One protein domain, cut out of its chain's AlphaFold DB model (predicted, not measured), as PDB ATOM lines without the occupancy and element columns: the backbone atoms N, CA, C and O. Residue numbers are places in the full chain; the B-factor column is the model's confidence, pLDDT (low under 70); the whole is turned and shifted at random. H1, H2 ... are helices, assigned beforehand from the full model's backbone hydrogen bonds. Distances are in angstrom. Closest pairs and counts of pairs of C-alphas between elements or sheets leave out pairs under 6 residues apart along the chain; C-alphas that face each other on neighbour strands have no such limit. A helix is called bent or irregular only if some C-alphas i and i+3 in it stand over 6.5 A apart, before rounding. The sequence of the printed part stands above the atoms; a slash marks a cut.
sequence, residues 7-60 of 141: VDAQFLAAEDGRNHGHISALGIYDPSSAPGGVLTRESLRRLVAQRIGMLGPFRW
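What this domain is: This is residues 7 to 60 of the 141 residues of the protein "Diacylglycerol O-acyltransferase" of Mycolicibacter heraklionensis (UniProt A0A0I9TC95). The backbone makes a wide open loop with an empty middle: short helix H1 lies at one end of the long axis, a long stretch without a named helix, residues 15 to 40, runs to the other end and turns there, and H2 followed by the small H3 leads part of the way back. No two of the three helices pack together, and H1 is joined to the rest by the long stretch alone. The printed part has 54 residues with three named helices in the order H1, H2, H3, and no named strand; the class is all helix, though 24 of the 54 residues, under half, are in named elements. The whole is extended, with a radius of gyration of the C-alphas of 16.0 A, and elongated, with spans of 44 by 23 by 20 A.

Where its parts are: The printed part begins with H1, residues 7 to 14, which is 10.6 A long from first to last C-alpha; C-alpha 7 is at (-24.095, 37.672, -2.312). After the 26 residues 15 to 40 comes H2, residues 41 to 52, the longest helix with 12 residues and 16.1 A; its first C-alpha, that of Arg 41, is at (-24.812, 9.899, -19.776). H3, residues 56 to 59, is 5.4 A long and ends with C-alpha 59 at (-31.654, 19.502, 1.267). None of the helices is bent or irregular.

How they stand to each other: H1 is apart from H2. H1 is also apart from H3. H2 and H3 are close but not clearly touching, with 1 pair of C-alphas within 8 A, those of Ile 52 and Phe 58, 7.0 A apart; their centres are 16.1 A apart. Residues 13 to 19, residues 22 to 28 and residues 44 to 60 stand free; of the last stretch, 44 to 52 belong to H2 and 56 to 59 to H3. In H1 and H2 every O i to N i+4 pair is within hydrogen-bond range, while H3, with 4 residues, is too short for such a pair and has its 1 O i to N i+3 pair within range.

The domain as a whole: The two C-alphas farthest apart are those of Ala 13 and Gly 36, at 43.6 A, while the first and last printed C-alphas, those of Val 7 and Trp 60, are 17.4 A apart. The link from H1 to H2 is long, and its C-alphas lie 9 to 23 A from the mean of all C-alphas. The link from H2 to H3, 3 residues, is tight. The printed part has no cut. The mean pLDDT of the printed part is 85.8, and residues 18 to 19 are under 70; H1 has a mean of 78 and H2 of 93.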
ATOM      1  N   VAL A   7     -24.052  37.905  -0.864       78.94
ATOM      2  CA  VAL A   7     -24.095  37.672  -2.312       78.94
ATOM      3  C   VAL A   7     -25.090  36.563  -2.664       78.94
ATOM      4  O   VAL A   7     -25.939  36.763  -3.528       78.94
ATOM      5  N   ASP A   8     -25.066  35.431  -1.951       80.38
ATOM      6  CA  ASP A   8     -26.023  34.336  -2.179       80.38
ATOM      7  C   ASP A   8     -27.468  34.790  -1.928       80.38
ATOM      8  O   ASP A   8     -28.381  34.430  -2.669       80.38
ATOM      9  N   ALA A   9     -27.682  35.598  -0.885       79.12
ATOM     10  CA  ALA A   9     -28.992  36.155  -0.574       79.12
ATOM     11  C   ALA A   9     -29.483  37.117  -1.667       79.12
ATOM     12  O   ALA A   9     -30.674  37.117  -1.968       79.12
ATOM     13  N   GLN A  10     -28.589  37.909  -2.270       75.62
ATOM     14  CA  GLN A  10     -28.928  38.812  -3.374       75.62
ATOM     15  C   GLN A  10     -29.286  38.053  -4.652       75.62
ATOM     16  O   GLN A  10     -30.324  38.346  -5.236       75.62
ATOM     17  N   PHE A  11     -28.489  37.058  -5.059       79.25
ATOM     18  CA  PHE A  11     -28.813  36.235  -6.231       79.25
ATOM     19  C   PHE A  11     -30.149  35.525  -6.063       79.25
ATOM     20  O   PHE A  11     -30.990  35.570  -6.956       79.25
ATOM     21  N   LEU A  12     -30.381  34.946  -4.888       78.88
ATOM     22  CA  LEU A  12     -31.646  34.295  -4.596       78.88
ATOM     23  C   LEU A  12     -32.829  35.276  -4.566       78.88
ATOM     24  O   LEU A  12     -33.921  34.916  -4.986       78.88
ATOM     25  N   ALA A  13     -32.643  36.496  -4.054       75.25
ATOM     26  CA  ALA A  13     -33.697  37.511  -4.033       75.25
ATOM     27  C   ALA A  13     -33.998  38.091  -5.426       75.25
ATOM     28  O   ALA A  13     -35.122  38.524  -5.674       75.25
ATOM     29  N   ALA A  14     -33.007  38.100  -6.319       74.81
ATOM     30  CA  ALA A  14     -33.157  38.525  -7.707       74.81
ATOM     31  C   ALA A  14     -33.863  37.474  -8.582       74.81
ATOM     32  O   ALA A  14     -34.409  37.831  -9.629       74.81
ATOM     33  N   GLU A  15     -33.855  36.202  -8.173       80.56
ATOM     34  CA  GLU A  15     -34.613  35.147  -8.838       80.56
ATOM     35  C   GLU A  15     -36.103  35.212  -8.487       80.56
ATOM     36  O   GLU A  15     -36.502  35.279  -7.324       80.56
ATOM     37  N   ASP A  16     -36.951  35.142  -9.507       75.75
ATOM     38  CA  ASP A  16     -38.393  34.993  -9.355       75.75
ATOM     39  C   ASP A  16     -38.963  34.076 -10.452       75.75
ATOM     40  O   ASP A  16     -38.239  33.500 -11.258       75.75
ATOM     41  N   GLY A  17     -40.289  33.910 -10.502       73.19
ATOM     42  CA  GLY A  17     -40.925  33.053 -11.513       73.19
ATOM     43  C   GLY A  17     -40.746  33.513 -12.971       73.19
ATOM     44  O   GLY A  17     -41.250  32.848 -13.875       73.19
ATOM     45  N   ARG A  18     -40.099  34.655 -13.216       69.81
ATOM     46  CA  ARG A  18     -39.840  35.244 -14.536       69.81
ATOM     47  C   ARG A  18     -38.350  35.472 -14.796       69.81
ATOM     48  O   ARG A  18     -37.951  35.434 -15.955       69.81
ATOM     49  N   ASN A  19     -37.545  35.668 -13.758       69.56
ATOM     50  CA  ASN A  19     -36.108  35.882 -13.825       69.56
ATOM     51  C   ASN A  19     -35.367  34.724 -13.144       69.56
ATOM     52  O   ASN A  19     -35.474  34.549 -11.935       69.56
ATOM     53  N   HIS A  20     -34.609  33.943 -13.914       75.62
ATOM     54  CA  HIS A  20     -33.862  32.789 -13.409       75.62
ATOM     55  C   HIS A  20     -32.361  33.053 -13.555       75.62
ATOM     56  O   HIS A  20     -31.879  33.340 -14.653       75.62
ATOM     57  N   GLY A  21     -31.615  32.960 -12.457       73.12
ATOM     58  CA  GLY A  21     -30.170  33.104 -12.441       73.12
ATOM     59  C   GLY A  21     -29.523  31.838 -12.987       73.12
ATOM     60  O   GLY A  21     -29.562  30.769 -12.381       73.12
ATOM     61  N   HIS A  22     -28.899  31.939 -14.158       75.94
ATOM     62  CA  HIS A  22     -28.146  30.830 -14.732       75.94
ATOM     63  C   HIS A  22     -26.649  31.091 -14.614       75.94
ATOM     64  O   HIS A  22     -26.111  32.000 -15.241       75.94
ATOM     65  N   ILE A  23     -25.968  30.242 -13.846       76.75
ATOM     66  CA  ILE A  23     -24.509  30.145 -13.853       76.75
ATOM     67  C   ILE A  23     -24.150  28.850 -14.580       76.75
ATOM     68  O   ILE A  23     -24.541  27.764 -14.151       76.75
ATOM     69  N   SER A  24     -23.415  28.967 -15.684       76.75
ATOM     70  CA  SER A  24     -22.997  27.829 -16.508       76.75
ATOM     71  C   SER A  24     -21.481  27.682 -16.506       76.75
ATOM     72  O   SER A  24     -20.750  28.668 -16.535       76.75
ATOM     73  N   ALA A  25     -21.016  26.437 -16.534       82.50
ATOM     74  CA  ALA A  25     -19.626  26.090 -16.794       82.50
ATOM     75  C   ALA A  25     -19.570  25.010 -17.882       82.50
ATOM     76  O   ALA A  25     -20.397  24.096 -17.891       82.50
ATOM     77  N   LEU A  26     -18.589  25.104 -18.785       90.88
ATOM     78  CA  LEU A  26     -18.316  24.100 -19.815       90.88
ATOM     79  C   LEU A  26     -17.006  23.383 -19.482       90.88
ATOM     80  O   LEU A  26     -15.960  24.018 -19.377       90.88
ATOM     81  N   GLY A  27     -17.066  22.061 -19.339       90.88
ATOM     82  CA  GLY A  27     -15.891  21.210 -19.154       90.88
ATOM     83  C   GLY A  27     -15.744  20.230 -20.311       90.88
ATOM     84  O   GLY A  27     -16.708  19.550 -20.664       90.88
ATOM     85  N   ILE A  28     -14.541  20.141 -20.878       93.50
ATOM     86  CA  ILE A  28     -14.166  19.133 -21.875       93.50
ATOM     87  C   ILE A  28     -13.331  18.074 -21.158       93.50
ATOM     88  O   ILE A  28     -12.360  18.405 -20.483       93.50
ATOM     89  N   TYR A  29     -13.720  16.807 -21.291       91.44
ATOM     90  CA  TYR A  29     -13.074  15.682 -20.616       91.44
ATOM     91  C   TYR A  29     -12.616  14.648 -21.639       91.44
ATOM     92  O   TYR A  29     -13.316  14.409 -22.621       91.44
ATOM     93  N   ASP A  30     -11.479  14.007 -21.372       93.38
ATOM     94  CA  ASP A  30     -10.995  12.852 -22.131       93.38
ATOM     95  C   ASP A  30     -11.659  11.560 -21.607       93.38
ATOM     96  O   ASP A  30     -11.371  11.143 -20.477       93.38
ATOM     97  N   PRO A  31     -12.533  10.895 -22.390       91.62
ATOM     98  CA  PRO A  31     -13.222   9.681 -21.956       91.62
ATOM     99  C   PRO A  31     -12.287   8.501 -21.676       91.62
ATOM    100  O   PRO A  31     -12.642   7.641 -20.869       91.62
ATOM    101  N   SER A  32     -11.105   8.457 -22.301       92.00
ATOM    102  CA  SER A  32     -10.154   7.350 -22.140       92.00
ATOM    103  C   SER A  32      -9.615   7.241 -20.709       92.00
ATOM    104  O   SER A  32      -9.256   6.154 -20.259       92.00
ATOM    105  N   SER A  33      -9.639   8.351 -19.967       92.25
ATOM    106  CA  SER A  33      -9.238   8.423 -18.559       92.25
ATOM    107  C   SER A  33     -10.298   7.910 -17.572       92.25
ATOM    108  O   SER A  33     -10.010   7.731 -16.388       92.25
ATOM    109  N   ALA A  34     -11.535   7.672 -18.024       90.38
ATOM    110  CA  ALA A  34     -12.612   7.193 -17.166       90.38
ATOM    111  C   ALA A  34     -12.478   5.684 -16.869       90.38
ATOM    112  O   ALA A  34     -11.977   4.927 -17.704       90.38
ATOM    113  N   PRO A  35     -12.992   5.190 -15.724       84.19
ATOM    114  CA  PRO A  35     -13.100   3.753 -15.480       84.19
ATOM    115  C   PRO A  35     -13.896   3.061 -16.600       84.19
ATOM    116  O   PRO A  35     -15.071   3.362 -16.807       84.19
ATOM    117  N   GLY A  36     -13.252   2.142 -17.325       84.69
ATOM    118  CA  GLY A  36     -13.830   1.475 -18.501       84.69
ATOM    119  C   GLY A  36     -13.615   2.200 -19.837       84.69
ATOM    120  O   GLY A  36     -14.173   1.769 -20.839       84.69
ATOM    121  N   GLY A  37     -12.827   3.283 -19.865       88.62
ATOM    122  CA  GLY A  37     -12.431   4.008 -21.081       88.62
ATOM    123  C   GLY A  37     -13.564   4.759 -21.785       88.62
ATOM    124  O   GLY A  37     -13.399   5.198 -22.922       88.62
ATOM    125  N   VAL A  38     -14.728   4.881 -21.139       88.00
ATOM    126  CA  VAL A  38     -15.914   5.534 -21.696       88.00
ATOM    127  C   VAL A  38     -16.588   6.420 -20.654       88.00
ATOM    128  O   VAL A  38     -16.776   6.038 -19.498       88.00
ATOM    129  N   LEU A  39     -17.024   7.604 -21.080       91.44
ATOM    130  CA  LEU A  39     -17.875   8.489 -20.292       91.44
ATOM    131  C   LEU A  39     -19.254   8.539 -20.943       91.44
ATOM    132  O   LEU A  39     -19.407   9.002 -22.068       91.44
ATOM    133  N   THR A  40     -20.269   8.049 -20.235       91.62
ATOM    134  CA  THR A  40     -21.642   7.993 -20.749       91.62
ATOM    135  C   THR A  40     -22.573   8.872 -19.924       91.62
ATOM    136  O   THR A  40     -22.307   9.179 -18.757       91.62
ATOM    137  N   ARG A  41     -23.729   9.220 -20.500       93.25
ATOM    138  CA  ARG A  41     -24.812   9.899 -19.776       93.25
ATOM    139  C   ARG A  41     -25.227   9.139 -18.512       93.25
ATOM    140  O   ARG A  41     -25.516   9.763 -17.496       93.25
ATOM    141  N   GLU A  42     -25.251   7.809 -18.559       92.88
ATOM    142  CA  GLU A  42     -25.655   6.984 -17.418       92.88
ATOM    143  C   GLU A  42     -24.611   7.009 -16.295       92.88
ATOM    144  O   GLU A  42     -24.969   7.110 -15.121       92.88
ATOM    145  N   SER A  43     -23.321   7.025 -16.648       90.25
ATOM    146  CA  SER A  43     -22.229   7.225 -15.688       90.25
ATOM    147  C   SER A  43     -22.389   8.552 -14.937       90.25
ATOM    148  O   SER A  43     -22.281   8.584 -13.710       90.25
ATOM    149  N   LEU A  44     -22.725   9.633 -15.654       92.69
ATOM    150  CA  LEU A  44     -22.985  10.949 -15.059       92.69
ATOM    151  C   LEU A  44     -24.216  10.933 -14.146       92.69
ATOM    152  O   LEU A  44     -24.141  11.400 -13.010       92.69
ATOM    153  N   ARG A  45     -25.341  10.362 -14.600       95.12
ATOM    154  CA  ARG A  45     -26.568  10.260 -13.788       95.12
ATOM    155  C   ARG A  45     -26.322   9.505 -12.490       95.12
ATOM    156  O   ARG A  45     -26.743   9.971 -11.435       95.12
ATOM    157  N   ARG A  46     -25.614   8.376 -12.559       93.44
ATOM    158  CA  ARG A  46     -25.258   7.568 -11.389       93.44
ATOM    159  C   ARG A  46     -24.392   8.353 -10.408       93.44
ATOM    160  O   ARG A  46     -24.692   8.359  -9.218       93.44
ATOM    161  N   LEU A  47     -23.367   9.046 -10.908       92.94
ATOM    162  CA  LEU A  47     -22.481   9.875 -10.092       92.94
ATOM    163  C   LEU A  47     -23.251  10.985  -9.365       92.94
ATOM    164  O   LEU A  47     -23.091  11.159  -8.156       92.94
ATOM    165  N   VAL A  48     -24.104  11.715 -10.088       94.31
ATOM    166  CA  VAL A  48     -24.930  12.782  -9.511       94.31
ATOM    167  C   VAL A  48     -25.892  12.205  -8.477       94.31
ATOM    168  O   VAL A  48     -25.925  12.697  -7.356       94.31
ATOM    169  N   ALA A  49     -26.616  11.130  -8.797       94.31
ATOM    170  CA  ALA A  49     -27.571  10.511  -7.878       94.31
ATOM    171  C   ALA A  49     -26.914  10.030  -6.573       94.31
ATOM    172  O   ALA A  49     -27.475  10.228  -5.497       94.31
ATOM    173  N   GLN A  50     -25.710   9.456  -6.648       94.88
ATOM    174  CA  GLN A  50     -24.961   9.003  -5.470       94.88
ATOM    175  C   GLN A  50     -24.491  10.155  -4.574       94.88
ATOM    176  O   GLN A  50     -24.361   9.971  -3.366       94.88
ATOM    177  N   ARG A  51     -24.214  11.333  -5.145       93.88
ATOM    178  CA  ARG A  51     -23.562  12.439  -4.423       93.88
ATOM    179  C   ARG A  51     -24.488  13.596  -4.075       93.88
ATOM    180  O   ARG A  51     -24.231  14.279  -3.088       93.88
ATOM    181  N   ILE A  52     -25.572  13.816  -4.818       93.62
ATOM    182  CA  ILE A  52     -26.440  14.991  -4.642       93.62
ATOM    183  C   ILE A  52     -27.034  15.070  -3.230       93.62
ATOM    184  O   ILE A  52     -27.120  16.151  -2.661       93.62
ATOM    185  N   GLY A  53     -27.346  13.927  -2.606       90.00
ATOM    186  CA  GLY A  53     -27.848  13.878  -1.227       90.00
ATOM    187  C   GLY A  53     -26.806  14.225  -0.153       90.00
ATOM    188  O   GLY A  53     -27.176  14.597   0.965       90.00
ATOM    189  N   MET A  54     -25.513  14.133  -0.480       91.38
ATOM    190  CA  MET A  54     -24.410  14.540   0.401       91.38
ATOM    191  C   MET A  54     -24.206  16.058   0.390       91.38
ATOM    192  O   MET A  54     -23.625  16.620   1.317       91.38
ATOM    193  N   LEU A  55     -24.697  16.736  -0.648       91.44
ATOM    194  CA  LEU A  55     -24.608  18.178  -0.788       91.44
ATOM    195  C   LEU A  55     -25.739  18.829   0.011       91.44
ATOM    196  O   LEU A  55     -26.875  18.937  -0.449       91.44
ATOM    197  N   GLY A  56     -25.399  19.295   1.217       86.75
ATOM    198  CA  GLY A  56     -26.307  20.005   2.122       86.75
ATOM    199  C   GLY A  56     -27.255  21.008   1.438       86.75
ATOM    200  O   GLY A  56     -28.451  20.916   1.714       86.75
ATOM    201  N   PRO A  57     -26.784  21.892   0.528       86.88
ATOM    202  CA  PRO A  57     -27.631  22.871  -0.159       86.88
ATOM    203  C   PRO A  57     -28.899  22.302  -0.807       86.88
ATOM    204  O   PRO A  57     -29.962  22.899  -0.673       86.88
ATOM    205  N   PHE A  58     -28.836  21.113  -1.415       85.69
ATOM    206  CA  PHE A  58     -29.993  20.488  -2.077       85.69
ATOM    207  C   PHE A  58     -31.034  19.915  -1.105       85.69
ATOM    208  O   PHE A  58     -32.085  19.434  -1.521       85.69
ATOM    209  N   ARG A  59     -30.748  19.942   0.198       86.88
ATOM    210  CA  ARG A  59     -31.654  19.502   1.267       86.88
ATOM    211  C   ARG A  59     -32.122  20.656   2.147       86.88
ATOM    212  O   ARG A  59     -32.899  20.434   3.077       86.88
ATOM    213  N   TRP A  60     -31.622  21.866   1.918       87.31
ATOM    214  CA  TRP A  60     -32.013  23.022   2.708       87.31
ATOM    215  C   TRP A  60     -33.406  23.494   2.308       87.31
ATOM    216  O   TRP A  60     -33.808  23.434   1.150       87.31
TER     217      TRP A  60